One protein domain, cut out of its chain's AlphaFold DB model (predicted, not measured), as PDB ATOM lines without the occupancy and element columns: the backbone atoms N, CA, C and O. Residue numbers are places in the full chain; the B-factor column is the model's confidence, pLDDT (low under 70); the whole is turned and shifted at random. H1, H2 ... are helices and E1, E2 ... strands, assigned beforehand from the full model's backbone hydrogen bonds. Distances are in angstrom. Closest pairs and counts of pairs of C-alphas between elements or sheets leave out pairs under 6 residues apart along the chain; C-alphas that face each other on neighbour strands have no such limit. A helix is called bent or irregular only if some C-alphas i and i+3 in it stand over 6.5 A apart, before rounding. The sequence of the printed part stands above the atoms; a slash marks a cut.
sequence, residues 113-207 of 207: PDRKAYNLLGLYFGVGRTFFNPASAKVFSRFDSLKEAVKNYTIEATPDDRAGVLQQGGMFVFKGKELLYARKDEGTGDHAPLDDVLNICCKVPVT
ATOM      1  N   PRO A 113      24.243  11.001   8.602       81.62
ATOM      2  CA  PRO A 113      25.113  10.099   9.365       81.62
ATOM      3  C   PRO A 113      25.476  10.662  10.749       81.62
ATOM      4  O   PRO A 113      25.543   9.918  11.724       81.62
ATOM      5  N   ASP A 114      25.611  11.987  10.860       82.12
ATOM      6  CA  ASP A 114      25.932  12.684  12.113       82.12
ATOM      7  C   ASP A 114      24.698  12.987  12.987       82.12
ATOM      8  O   ASP A 114      24.819  13.625  14.039       82.12
ATOM      9  N   ARG A 115      23.490  12.600  12.547       82.75
ATOM     10  CA  ARG A 115      22.203  12.928  13.192       82.75
ATOM     11  C   ARG A 115      22.002  14.439  13.417       82.75
ATOM     12  O   ARG A 115      21.291  14.847  14.338       82.75
ATOM     13  N   LYS A 116      22.642  15.300  12.618       89.50
ATOM     14  CA  LYS A 116      22.598  16.763  12.786       89.50
ATOM     15  C   LYS A 116      21.210  17.301  12.478       89.50
ATOM     16  O   LYS A 116      20.665  18.067  13.274       89.50
ATOM     17  N   ALA A 117      20.635  16.887  11.352       89.75
ATOM     18  CA  ALA A 117      19.282  17.276  10.979       89.75
ATOM     19  C   ALA A 117      18.269  16.674  11.958       89.75
ATOM     20  O   ALA A 117      17.393  17.380  12.452       89.75
ATOM     21  N   TYR A 118      18.452  15.404  12.318       87.75
ATOM     22  CA  TYR A 118      17.601  14.703  13.269       87.75
ATOM     23  C   TYR A 118      17.504  15.422  14.625       87.75
ATOM     24  O   TYR A 118      16.407  15.677  15.137       87.75
ATOM     25  N   ASN A 119      18.657  15.803  15.182       88.06
ATOM     26  CA  ASN A 119      18.746  16.513  16.455       88.06
ATOM     27  C   ASN A 119      18.172  17.932  16.359       88.06
ATOM     28  O   ASN A 119      17.467  18.367  17.267       88.06
ATOM     29  N   LEU A 120      18.426  18.639  15.253       92.00
ATOM     30  CA  LEU A 120      17.934  20.002  15.040       92.00
ATOM     31  C   LEU A 120      16.407  20.048  14.877       92.00
ATOM     32  O   LEU A 120      15.754  20.938  15.418       92.00
ATOM     33  N   LEU A 121      15.824  19.056  14.198       90.75
ATOM     34  CA  LEU A 121      14.371  18.872  14.105       90.75
ATOM     35  C   LEU A 121      13.758  18.404  15.440       90.75
ATOM     36  O   LEU A 121      12.548  18.516  15.662       90.75
ATOM     37  N   GLY A 122      14.590  17.917  16.366       89.06
ATOM     38  CA  GLY A 122      14.205  17.481  17.703       89.06
ATOM     39  C   GLY A 122      13.276  16.270  17.686       89.06
ATOM     40  O   GLY A 122      12.313  16.240  18.458       89.06
ATOM     41  N   LEU A 123      13.502  15.337  16.761       87.94
ATOM     42  CA  LEU A 123      12.744  14.091  16.640       87.94
ATOM     43  C   LEU A 123      12.927  13.208  17.886       87.94
ATOM     44  O   LEU A 123      13.926  13.305  18.604       87.94
ATOM     45  N   TYR A 124      11.932  12.377  18.196       82.06
ATOM     46  CA  TYR A 124      11.928  11.619  19.447       82.06
ATOM     47  C   TYR A 124      12.838  10.397  19.395       82.06
ATOM     48  O   TYR A 124      12.948   9.730  18.379       82.06
ATOM     49  N   PHE A 125      13.465  10.060  20.516       76.38
ATOM     50  CA  PHE A 125      14.266   8.846  20.635       76.38
ATOM     51  C   PHE A 125      14.066   8.201  22.012       76.38
ATOM     52  O   PHE A 125      13.752   8.882  22.991       76.38
ATOM     53  N   GLY A 126      14.255   6.882  22.091       64.56
ATOM     54  CA  GLY A 126      14.385   6.150  23.358       64.56
ATOM     55  C   GLY A 126      13.262   5.158  23.691       64.56
ATOM     56  O   GLY A 126      12.153   5.205  23.150       64.56
ATOM     57  N   VAL A 127      13.573   4.241  24.621       58.88
ATOM     58  CA  VAL A 127      12.753   3.056  24.960       58.88
ATOM     59  C   VAL A 127      11.425   3.477  25.585       58.88
ATOM     60  O   VAL A 127      10.378   2.941  25.238       58.88
ATOM     61  N   GLY A 128      11.466   4.473  26.477       55.28
ATOM     62  CA  GLY A 128      10.302   4.984  27.204       55.28
ATOM     63  C   GLY A 128       9.181   5.445  26.274       55.28
ATOM     64  O   GLY A 128       8.037   5.036  26.418       55.28
ATOM     65  N   ARG A 129       9.516   6.257  25.270       58.41
ATOM     66  CA  ARG A 129       8.534   6.804  24.325       58.41
ATOM     67  C   ARG A 129       8.136   5.796  23.251       58.41
ATOM     68  O   ARG A 129       6.968   5.700  22.908       58.41
ATOM     69  N   THR A 130       9.082   4.988  22.781       58.72
ATOM     70  CA  THR A 130       8.813   3.986  21.743       58.72
ATOM     71  C   THR A 130       7.924   2.849  22.255       58.72
ATOM     72  O   THR A 130       6.991   2.455  21.560       58.72
ATOM     73  N   PHE A 131       8.134   2.373  23.490       55.59
ATOM     74  CA  PHE A 131       7.414   1.219  24.047       55.59
ATOM     75  C   PHE A 131       6.367   1.549  25.117       55.59
ATOM     76  O   PHE A 131       5.525   0.701  25.377       55.59
ATOM     77  N   PHE A 132       6.369   2.733  25.740       55.00
ATOM     78  CA  PHE A 132       5.403   3.076  26.801       55.00
ATOM     79  C   PHE A 132       4.501   4.274  26.460       55.00
ATOM     80  O   PHE A 132       3.802   4.782  27.337       55.00
ATOM     81  N   ASN A 133       4.460   4.715  25.196       51.91
ATOM     82  CA  ASN A 133       3.486   5.709  24.745       51.91
ATOM     83  C   ASN A 133       2.114   5.045  24.479       51.91
ATOM     84  O   ASN A 133       2.070   3.989  23.842       51.91
ATOM     85  N   PRO A 134       0.978   5.635  24.905       59.03
ATOM     86  CA  PRO A 134      -0.355   5.182  24.497       59.03
ATOM     87  C   PRO A 134      -0.552   5.098  22.970       59.03
ATOM     88  O   PRO A 134      -1.299   4.235  22.516       59.03
ATOM     89  N   ALA A 135       0.147   5.903  22.161       54.78
ATOM     90  CA  ALA A 135       0.171   5.754  20.698       54.78
ATOM     91  C   ALA A 135       0.813   4.420  20.256       54.78
ATOM     92  O   ALA A 135       0.341   3.771  19.321       54.78
ATOM     93  N   SER A 136       1.807   3.939  21.008       50.38
ATOM     94  CA  SER A 136       2.444   2.627  20.840       50.38
ATOM     95  C   SER A 136       1.603   1.465  21.388       50.38
ATOM     96  O   SER A 136       1.932   0.303  21.146       50.38
ATOM     97  N   ALA A 137       0.477   1.723  22.071       55.47
ATOM     98  CA  ALA A 137      -0.436   0.678  22.555       55.47
ATOM     99  C   ALA A 137      -0.996  -0.194  21.416       55.47
ATOM    100  O   ALA A 137      -1.296  -1.372  21.620       55.47
ATOM    101  N   LYS A 138      -1.063   0.340  20.186       57.25
ATOM    102  CA  LYS A 138      -1.392  -0.443  18.981       57.25
ATOM    103  C   LYS A 138      -0.407  -1.590  18.740       57.25
ATOM    104  O   LYS A 138      -0.826  -2.647  18.274       57.25
ATOM    105  N   VAL A 139       0.865  -1.432  19.106       54.12
ATOM    106  CA  VAL A 139       1.894  -2.476  18.980       54.12
ATOM    107  C   VAL A 139       1.700  -3.580  20.026       54.12
ATOM    108  O   VAL A 139       1.909  -4.752  19.721       54.12
ATOM    109  N   PHE A 140       1.182  -3.259  21.219       50.16
ATOM    110  CA  PHE A 140       0.856  -4.265  22.243       50.16
ATOM    111  C   PHE A 140      -0.265  -5.226  21.821       50.16
ATOM    112  O   PHE A 140      -0.286  -6.364  22.280       50.16
ATOM    113  N   SER A 141      -1.156  -4.836  20.902       57.56
ATOM    114  CA  SER A 141      -2.134  -5.780  20.332       57.56
ATOM    115  C   SER A 141      -1.480  -6.910  19.521       57.56
ATOM    116  O   SER A 141      -2.078  -7.965  19.332       57.56
ATOM    117  N   ARG A 142      -0.226  -6.712  19.086       56.19
ATOM    118  CA  ARG A 142       0.606  -7.680  18.354       56.19
ATOM    119  C   ARG A 142       1.677  -8.331  19.235       56.19
ATOM    120  O   ARG A 142       2.584  -8.982  18.716       56.19
ATOM    121  N   PHE A 143       1.599  -8.166  20.557       54.41
ATOM    122  CA  PHE A 143       2.636  -8.621  21.487       54.41
ATOM    123  C   PHE A 143       2.854 -10.138  21.435       54.41
ATOM    124  O   PHE A 143       3.997 -10.581  21.493       54.41
ATOM    125  N   ASP A 144       1.801 -10.936  21.236       56.03
ATOM    126  CA  ASP A 144       1.931 -12.397  21.120       56.03
ATOM    127  C   ASP A 144       2.677 -12.818  19.844       56.03
ATOM    128  O   ASP A 144       3.554 -13.679  19.897       56.03
ATOM    129  N   SER A 145       2.424 -12.152  18.711       59.00
ATOM    130  CA  SER A 145       3.188 -12.367  17.471       59.00
ATOM    131  C   SER A 145       4.634 -11.873  17.570       59.00
ATOM    132  O   SER A 145       5.540 -12.504  17.030       59.00
ATOM    133  N   LEU A 146       4.870 -10.780  18.303       56.47
ATOM    134  CA  LEU A 146       6.216 -10.262  18.557       56.47
ATOM    135  C   LEU A 146       7.003 -11.210  19.476       56.47
ATOM    136  O   LEU A 146       8.183 -11.448  19.260       56.47
ATOM    137  N   LYS A 147       6.339 -11.802  20.476       55.91
ATOM    138  CA  LYS A 147       6.929 -12.756  21.420       55.91
ATOM    139  C   LYS A 147       7.393 -14.039  20.735       55.91
ATOM    140  O   LYS A 147       8.426 -14.568  21.126       55.91
ATOM    141  N   GLU A 148       6.665 -14.530  19.734       61.22
ATOM    142  CA  GLU A 148       7.123 -15.664  18.920       61.22
ATOM    143  C   GLU A 148       8.301 -15.286  18.011       61.22
ATOM    144  O   GLU A 148       9.259 -16.049  17.923       61.22
ATOM    145  N   ALA A 149       8.294 -14.091  17.409       56.16
ATOM    146  CA  ALA A 149       9.400 -13.620  16.566       56.16
ATOM    147  C   ALA A 149      10.703 -13.367  17.356       56.16
ATOM    148  O   ALA A 149      11.797 -13.609  16.851       56.16
ATOM    149  N   VAL A 150      10.596 -12.934  18.617       54.56
ATOM    150  CA  VAL A 150      11.746 -12.621  19.486       54.56
ATOM    151  C   VAL A 150      12.432 -13.876  20.043       54.56
ATOM    152  O   VAL A 150      13.595 -13.803  20.423       54.56
ATOM    153  N   LYS A 151      11.789 -15.054  20.042       60.47
ATOM    154  CA  LYS A 151      12.435 -16.307  20.498       60.47
ATOM    155  C   LYS A 151      13.645 -16.715  19.653       60.47
ATOM    156  O   LYS A 151      14.515 -17.409  20.167       60.47
ATOM    157  N   ASN A 152      13.697 -16.274  18.396       60.28
ATOM    158  CA  ASN A 152      14.814 -16.517  17.479       60.28
ATOM    159  C   ASN A 152      15.773 -15.320  17.383       60.28
ATOM    160  O   ASN A 152      16.735 -15.371  16.621       60.28
ATOM    161  N   TYR A 153      15.509 -14.237  18.119       42.88
ATOM    162  CA  TYR A 153      16.334 -13.038  18.094       42.88
ATOM    163  C   TYR A 153      17.377 -13.125  19.211       42.88
ATOM    164  O   TYR A 153      17.068 -12.951  20.392       42.88
ATOM    165  N   THR A 154      18.621 -13.428  18.850       42.41
ATOM    166  CA  THR A 154      19.735 -13.420  19.801       42.41
ATOM    167  C   THR A 154      19.992 -11.979  20.236       42.41
ATOM    168  O   THR A 154      20.300 -11.118  19.419       42.41
ATOM    169  N   ILE A 155      19.855 -11.705  21.537       47.03
ATOM    170  CA  ILE A 155      19.967 -10.357  22.122       47.03
ATOM    171  C   ILE A 155      21.346  -9.714  21.845       47.03
ATOM    172  O   ILE A 155      21.430  -8.488  21.799       47.03
ATOM    173  N   GLU A 156      22.384 -10.513  21.565       43.53
ATOM    174  CA  GLU A 156      23.724 -10.061  21.137       43.53
ATOM    175  C   GLU A 156      23.754  -9.355  19.769       43.53
ATOM    176  O   GLU A 156      24.688  -8.611  19.501       43.53
ATOM    177  N   ALA A 157      22.731  -9.518  18.922       46.75
ATOM    178  CA  ALA A 157      22.608  -8.798  17.647       46.75
ATOM    179  C   ALA A 157      22.005  -7.390  17.804       46.75
ATOM    180  O   ALA A 157      21.749  -6.698  16.818       46.75
ATOM    181  N   THR A 158      21.723  -6.960  19.038       41.34
ATOM    182  CA  THR A 158      21.283  -5.590  19.312       41.34
ATOM    183  C   THR A 158      22.536  -4.737  19.488       41.34
ATOM    184  O   THR A 158      23.258  -4.974  20.457       41.34
ATOM    185  N   PRO A 159      22.817  -3.762  18.605       45.94
ATOM    186  CA  PRO A 159      24.001  -2.923  18.735       45.94
ATOM    187  C   PRO A 159      24.045  -2.273  20.122       45.94
ATOM    188  O   PRO A 159      23.016  -1.789  20.610       45.94
ATOM    189  N   ASP A 160      25.223  -2.232  20.749       44.16
ATOM    190  CA  ASP A 160      25.415  -1.561  22.045       44.16
ATOM    191  C   ASP A 160      24.978  -0.084  21.990       44.16
ATOM    192  O   ASP A 160      24.502   0.470  22.988       44.16
ATOM    193  N   ASP A 161      25.016   0.527  20.796       51.50
ATOM    194  CA  ASP A 161      24.335   1.790  20.515       51.50
ATOM    195  C   ASP A 161      22.813   1.601  20.377       51.50
ATOM    196  O   ASP A 161      22.216   1.637  19.295       51.50
ATOM    197  N   ARG A 162      22.147   1.463  21.526       52.56
ATOM    198  CA  ARG A 162      20.678   1.420  21.635       52.56
ATOM    199  C   ARG A 162      19.990   2.687  21.107       52.56
ATOM    200  O   ARG A 162      18.763   2.703  21.017       52.56
ATOM    201  N   ALA A 163      20.731   3.752  20.786       53.88
ATOM    202  CA  ALA A 163      20.162   5.008  20.309       53.88
ATOM    203  C   ALA A 163      19.635   4.923  18.866       53.88
ATOM    204  O   ALA A 163      18.684   5.634  18.547       53.88
ATOM    205  N   GLY A 164      20.197   4.052  18.016       56.03
ATOM    206  CA  GLY A 164      19.742   3.884  16.626       56.03
ATOM    207  C   GLY A 164      18.433   3.095  16.493       56.03
ATOM    208  O   GLY A 164      17.581   3.424  15.676       56.03
ATOM    209  N   VAL A 165      18.218   2.096  17.354       59.44
ATOM    210  CA  VAL A 165      17.071   1.164  17.265       59.44
ATOM    211  C   VAL A 165      15.743   1.805  17.713       59.44
ATOM    212  O   VAL A 165      14.665   1.256  17.509       59.44
ATOM    213  N   LEU A 166      15.803   2.976  18.350       68.31
ATOM    214  CA  LEU A 166      14.671   3.613  19.038       68.31
ATOM    215  C   LEU A 166      14.327   4.980  18.453       68.31
ATOM    216  O   LEU A 166      13.743   5.824  19.140       68.31
ATOM    217  N   GLN A 167      14.765   5.207  17.221       76.19
ATOM    218  CA  GLN A 167      14.579   6.447  16.499       76.19
ATOM    219  C   GLN A 167      13.130   6.533  16.001       76.19
ATOM    220  O   GLN A 167      12.633   5.605  15.365       76.19
ATOM    221  N   GLN A 168      12.433   7.623  16.329       84.12
ATOM    222  CA  GLN A 168      11.091   7.896  15.814       84.12
ATOM    223  C   GLN A 168      11.167   8.855  14.627       84.12
ATOM    224  O   GLN A 168      12.015   9.746  14.565       84.12
ATOM    225  N   GLY A 169      10.253   8.664  13.684       89.06
ATOM    226  CA  GLY A 169      10.143   9.505  12.504       89.06
ATOM    227  C   GLY A 169       9.439  10.833  12.769       89.06
ATOM    228  O   GLY A 169       9.153  11.243  13.898       89.06
ATOM    229  N   GLY A 170       9.145  11.518  11.676       91.44
ATOM    230  CA  GLY A 170       8.307  12.702  11.655       91.44
ATOM    231  C   GLY A 170       8.164  13.226  10.236       91.44
ATOM    232  O   GLY A 170       8.888  12.825   9.327       91.44
ATOM    233  N   MET A 171       7.228  14.147  10.058       92.31
ATOM    234  CA  MET A 171       6.935  14.800   8.793       92.31
ATOM    235  C   MET A 171       7.064  16.309   8.955       92.31
ATOM    236  O   MET A 171       6.448  16.907   9.840       92.31
ATOM    237  N   PHE A 172       7.830  16.924   8.060       92.12
ATOM    238  CA  PHE A 172       8.046  18.363   8.022       92.12
ATOM    239  C   PHE A 172       7.818  18.874   6.602       92.12
ATOM    240  O   PHE A 172       8.295  18.272   5.644       92.12
ATOM    241  N   VAL A 173       7.109  19.992   6.467       90.69
ATOM    242  CA  VAL A 173       6.884  20.664   5.182       90.69
ATOM    243  C   VAL A 173       7.462  22.063   5.262       90.69
ATOM    244  O   VAL A 173       7.084  22.845   6.136       90.69
ATOM    245  N   PHE A 174       8.343  22.386   4.321       89.75
ATOM    246  CA  PHE A 174       8.959  23.700   4.204       89.75
ATOM    247  C   PHE A 174       8.579  24.365   2.880       89.75
ATOM    248  O   PHE A 174       8.522  23.709   1.841       89.75
ATOM    249  N   LYS A 175       8.382  25.685   2.905       87.12
ATOM    250  CA  LYS A 175       8.348  26.545   1.715       87.12
ATOM    251  C   LYS A 175       9.558  27.470   1.762       87.12
ATOM    252  O   LYS A 175       9.586  28.466   2.483       87.12
ATOM    253  N   GLY A 176      10.605  27.108   1.026       89.19
ATOM    254  CA  GLY A 176      11.908  27.750   1.183       89.19
ATOM    255  C   GLY A 176      12.439  27.537   2.604       89.19
ATOM    256  O   GLY A 176      12.662  26.405   3.015       89.19
ATOM    257  N   LYS A 177      12.633  28.626   3.359       91.44
ATOM    258  CA  LYS A 177      13.095  28.580   4.761       91.44
ATOM    259  C   LYS A 177      11.955  28.588   5.786       91.44
ATOM    260  O   LYS A 177      12.215  28.515   6.982       91.44
ATOM    261  N   GLU A 178      10.713  28.725   5.333       90.50
ATOM    262  CA  GLU A 178       9.540  28.780   6.201       90.50
ATOM    263  C   GLU A 178       9.027  27.367   6.492       90.50
ATOM    264  O   GLU A 178       8.796  26.589   5.566       90.50
ATOM    265  N   LEU A 179       8.840  27.036   7.770       89.94
ATOM    266  CA  LEU A 179       8.235  25.779   8.208       89.94
ATOM    267  C   LEU A 179       6.708  25.916   8.192       89.94
ATOM    268  O   LEU A 179       6.148  26.645   9.006       89.94
ATOM    269  N   LEU A 180       6.042  25.199   7.288       89.38
ATOM    270  CA  LEU A 180       4.581  25.223   7.137       89.38
ATOM    271  C   LEU A 180       3.877  24.136   7.953       89.38
ATOM    272  O   LEU A 180       2.727  24.301   8.352       89.38
ATOM    273  N   TYR A 181       4.558  23.015   8.192       89.88
ATOM    274  CA  TYR A 181       4.027  21.892   8.956       89.88
ATOM    275  C   TYR A 181       5.153  21.146   9.653       89.88
ATOM    276  O   TYR A 181       6.184  20.876   9.042       89.88
ATOM    277  N   ALA A 182       4.927  20.765  10.905       91.19
ATOM    278  CA  ALA A 182       5.801  19.868  11.638       91.19
ATOM    279  C   ALA A 182       4.964  18.914  12.477       91.19
ATOM    280  O   ALA A 182       4.149  19.339  13.298       91.19
ATOM    281  N   ARG A 183       5.224  17.622  12.315       90.44
ATOM    282  CA  ARG A 183       4.714  16.574  13.187       90.44
ATOM    283  C   ARG A 183       5.832  15.595  13.476       90.44
ATOM    284  O   ARG A 183       6.496  15.120  12.562       90.44
ATOM    285  N   LYS A 184       6.029  15.300  14.750       91.56
ATOM    286  CA  LYS A 184       6.934  14.248  15.213       91.56
ATOM    287  C   LYS A 184       6.080  13.017  15.464       91.56
ATOM    288  O   LYS A 184       4.977  13.163  15.991       91.56
ATOM    289  N   ASP A 185       6.558  11.848  15.072       87.88
ATOM    290  CA  ASP A 185       5.818  10.613  15.302       87.88
ATOM    291  C   ASP A 185       5.922  10.281  16.797       87.88
ATOM    292  O   ASP A 185       7.019  10.118  17.336       87.88
ATOM    293  N   GLU A 186       4.789  10.246  17.506       82.00
ATOM    294  CA  GLU A 186       4.774  10.069  18.966       82.00
ATOM    295  C   GLU A 186       5.195   8.651  19.378       82.00
ATOM    296  O   GLU A 186       5.703   8.427  20.482       82.00
ATOM    297  N   GLY A 187       5.001   7.686  18.484       76.50
ATOM    298  CA  GLY A 187       5.393   6.300  18.661       76.50
ATOM    299  C   GLY A 187       5.417   5.556  17.331       76.50
ATOM    300  O   GLY A 187       5.000   6.065  16.291       76.50
ATOM    301  N   THR A 188       5.886   4.312  17.370       73.50
ATOM    302  CA  THR A 188       6.049   3.505  16.160       73.50
ATOM    303  C   THR A 188       4.706   3.289  15.462       73.50
ATOM    304  O   THR A 188       3.773   2.733  16.045       73.50
ATOM    305  N   GLY A 189       4.619   3.708  14.197       72.25
ATOM    306  CA  GLY A 189       3.405   3.618  13.380       72.25
ATOM    307  C   GLY A 189       2.438   4.798  13.531       72.25
ATOM    308  O   GLY A 189       1.381   4.791  12.900       72.25
ATOM    309  N   ASP A 190       2.772   5.804  14.344       80.56
ATOM    310  CA  ASP A 190       2.021   7.055  14.447       80.56
ATOM    311  C   ASP A 190       2.501   8.061  13.393       80.56
ATOM    312  O   ASP A 190       3.120   9.066  13.721       80.56
ATOM    313  N   HIS A 191       2.236   7.775  12.120       84.31
ATOM    314  CA  HIS A 191       2.679   8.611  11.002       84.31
ATOM    315  C   HIS A 191       1.730   9.778  10.721       84.31
ATOM    316  O   HIS A 191       0.529   9.719  10.997       84.31
ATOM    317  N   ALA A 192       2.267  10.844  10.121       86.62
ATOM    318  CA  ALA A 192       1.461  11.976   9.687       86.62
ATOM    319  C   ALA A 192       0.386  11.554   8.663       86.62
ATOM    320  O   ALA A 192       0.693  10.826   7.716       86.62
ATOM    321  N   PRO A 193      -0.865  12.029   8.807       87.00
ATOM    322  CA  PRO A 193      -1.907  11.779   7.820       87.00
ATOM    323  C   PRO A 193      -1.553  12.476   6.500       87.00
ATOM    324  O   PRO A 193      -1.429  13.700   6.444       87.00
ATOM    325  N   LEU A 194      -1.395  11.693   5.430       83.88
ATOM    326  CA  LEU A 194      -0.980  12.205   4.118       83.88
ATOM    327  C   LEU A 194      -1.945  13.257   3.562       83.88
ATOM    328  O   LEU A 194      -1.496  14.209   2.934       83.88
ATOM    329  N   ASP A 195      -3.245  13.132   3.837       85.88
ATOM    330  CA  ASP A 195      -4.241  14.111   3.396       85.88
ATOM    331  C   ASP A 195      -3.948  15.513   3.947       85.88
ATOM    332  O   ASP A 195      -4.036  16.493   3.207       85.88
ATOM    333  N   ASP A 196      -3.549  15.630   5.216       83.38
ATOM    334  CA  ASP A 196      -3.218  16.923   5.826       83.38
ATOM    335  C   ASP A 196      -1.942  17.502   5.212       83.38
ATOM    336  O   ASP A 196      -1.901  18.680   4.855       83.38
ATOM    337  N   VAL A 197      -0.928  16.659   5.007       85.81
ATOM    338  CA  VAL A 197       0.346  17.048   4.386       85.81
ATOM    339  C   VAL A 197       0.115  17.564   2.963       85.81
ATOM    340  O   VAL A 197       0.543  18.666   2.617       85.81
ATOM    341  N   LEU A 198      -0.617  16.807   2.142       84.81
ATOM    342  CA  LEU A 198      -0.921  17.172   0.757       84.81
ATOM    343  C   LEU A 198      -1.823  18.405   0.676       84.81
ATOM    344  O   LEU A 198      -1.647  19.240  -0.210       84.81
ATOM    345  N   ASN A 199      -2.754  18.573   1.615       84.81
ATOM    346  CA  ASN A 199      -3.570  19.781   1.698       84.81
ATOM    347  C   ASN A 199      -2.724  21.034   1.950       84.81
ATOM    348  O   ASN A 199      -3.041  22.087   1.400       84.81
ATOM    349  N   ILE A 200      -1.661  20.931   2.748       82.69
ATOM    350  CA  ILE A 200      -0.748  22.044   3.033       82.69
ATOM    351  C   ILE A 200       0.135  22.339   1.814       82.69
ATOM    352  O   ILE A 200       0.290  23.501   1.440       82.69
ATOM    353  N   CYS A 201       0.657  21.304   1.148       73.19
ATOM    354  CA  CYS A 201       1.525  21.458  -0.023       73.19
ATOM    355  C   CYS A 201       0.782  21.950  -1.277       73.19
ATOM    356  O   CYS A 201       1.297  22.785  -2.014       73.19
ATOM    357  N   CYS A 202      -0.416  21.426  -1.545       70.69
ATOM    358  CA  CYS A 202      -1.039  21.495  -2.873       70.69
ATOM    359  C   CYS A 202      -2.263  22.420  -2.958       70.69
ATOM    360  O   CYS A 202      -2.856  22.540  -4.030       70.69
ATOM    361  N   LYS A 203      -2.659  23.087  -1.863       62.00
ATOM    362  CA  LYS A 203      -3.735  24.101  -1.887       62.00
ATOM    363  C   LYS A 203      -3.236  25.539  -1.988       62.00
ATOM    364  O   LYS A 203      -4.058  26.444  -2.117       62.00
ATOM    365  N   VAL A 204      -1.924  25.772  -1.953       51.84
ATOM    366  CA  VAL A 204      -1.363  27.104  -2.198       51.84
ATOM    367  C   VAL A 204      -1.264  27.294  -3.714       51.84
ATOM    368  O   VAL A 204      -0.559  26.518  -4.359       51.84
ATOM    369  N   PRO A 205      -1.958  28.281  -4.314       51.91
ATOM    370  CA  PRO A 205      -1.764  28.592  -5.723       51.91
ATOM    371  C   PRO A 205      -0.289  28.917  -5.946       51.91
ATOM    372  O   PRO A 205       0.288  29.720  -5.211       51.91
ATOM    373  N   VAL A 206       0.318  28.287  -6.948       48.50
ATOM    374  CA  VAL A 206       1.619  28.716  -7.460       48.50
ATOM    375  C   VAL A 206       1.374  30.062  -8.140       48.50
ATOM    376  O   VAL A 206       0.857  30.106  -9.254       48.50
ATOM    377  N   THR A 207       1.606  31.147  -7.403       41.12
ATOM    378  CA  THR A 207       1.601  32.527  -7.910       41.12
ATOM    379  C   THR A 207       2.920  32.856  -8.567       41.12
ATOM    380  O   THR A 207       3.949  32.561  -7.915       41.12
TER     381      THR A 207
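What this domain is: This is residues 113 to 207 of the 207 residues of the protein "Thioredoxin superfamily protein" of Zea mays (UniProt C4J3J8). A long two-stranded hairpin, E1 and E2, has helix H5 running alongside it on one side, while H1 stands off from it on the other. Beyond the open end of the hairpin the chain makes a wide, loose loop of the short helices H2, H3 and H4 and a long unnamed stretch, and residues 141 to 161 of this loop stick out with nothing packed on them. The printed part has 95 residues with five named helices and two named strands, in the order H1 H2 H3 H4 E1 E2 H5; the sheet, E1 - E2, is antiparallel, and the class is mixed, helices and strands. The whole is loose, with a radius of gyration of the C-alphas of 17.1 A, and elongated, spanning 57 by 32 by 19 A.

How they stand to each other: E1, residues 170 to 175, and E2, residues 178 to 184, are antiparallel neighbours and a hairpin, with 174 degrees between their directions. N 171 and O 183 are 2.8 A apart and N 180 and O 173 are 2.8 A apart, both within hydrogen-bond range. The closest C-alphas of E2 and H5, residues 194 to 202, are those of Leu 180 and Ile 200, at 7.4 A. Those of E1 and H5 are Val 173 and Cys 201, at 7.5 A. H1, residues 116 to 121, is apart from both strands and from H5. H2, residues 127 to 132, is close to but not clearly touching H3, residues 134 to 140; their closest C-alphas, of Thr 130 and Ser 136, are 6.6 A apart, and their lines are about perpendicular at 81 degrees. H3 and H4, residues 143 to 150, meet only through their link. H2 is apart from H1, H4 and both strands. In H1, H2, H4 and H5 every O i to N i+4 pair is within hydrogen-bond range; in H3 0 of 3 are, against 3 of 4 O i to N i+3 pairs.

Where its parts are: E1 begins at C-alpha 170 (8.307, 12.702, 11.655) and is 17.0 A long from first to last C-alpha; E2 is 17.3 A long. H5, 11.6 A long, ends at C-alpha 202 (-1.039, 21.495, -2.873). H1 begins at C-alpha 116 (22.598, 16.763, 12.786) and is 8.6 A long, H2 7.6 A, H3 9.8 A and H4 10.1 A. H3 is irregular, but only just: C-alphas 135 and 138 are 6.6 A apart.

The domain as a whole: The two C-alphas farthest apart, those of Lys 151 and Thr 207, are 57.5 A apart. The printed part has no cut. The link from H4 to E1, with 19 residues, is long. Residues 141 to 161, of which 143 to 150 belong to H4, and residues 202 to 207 stand free. The mean pLDDT of the printed part is 70.2; residues 126 to 166 and 203 to 207 are under 70.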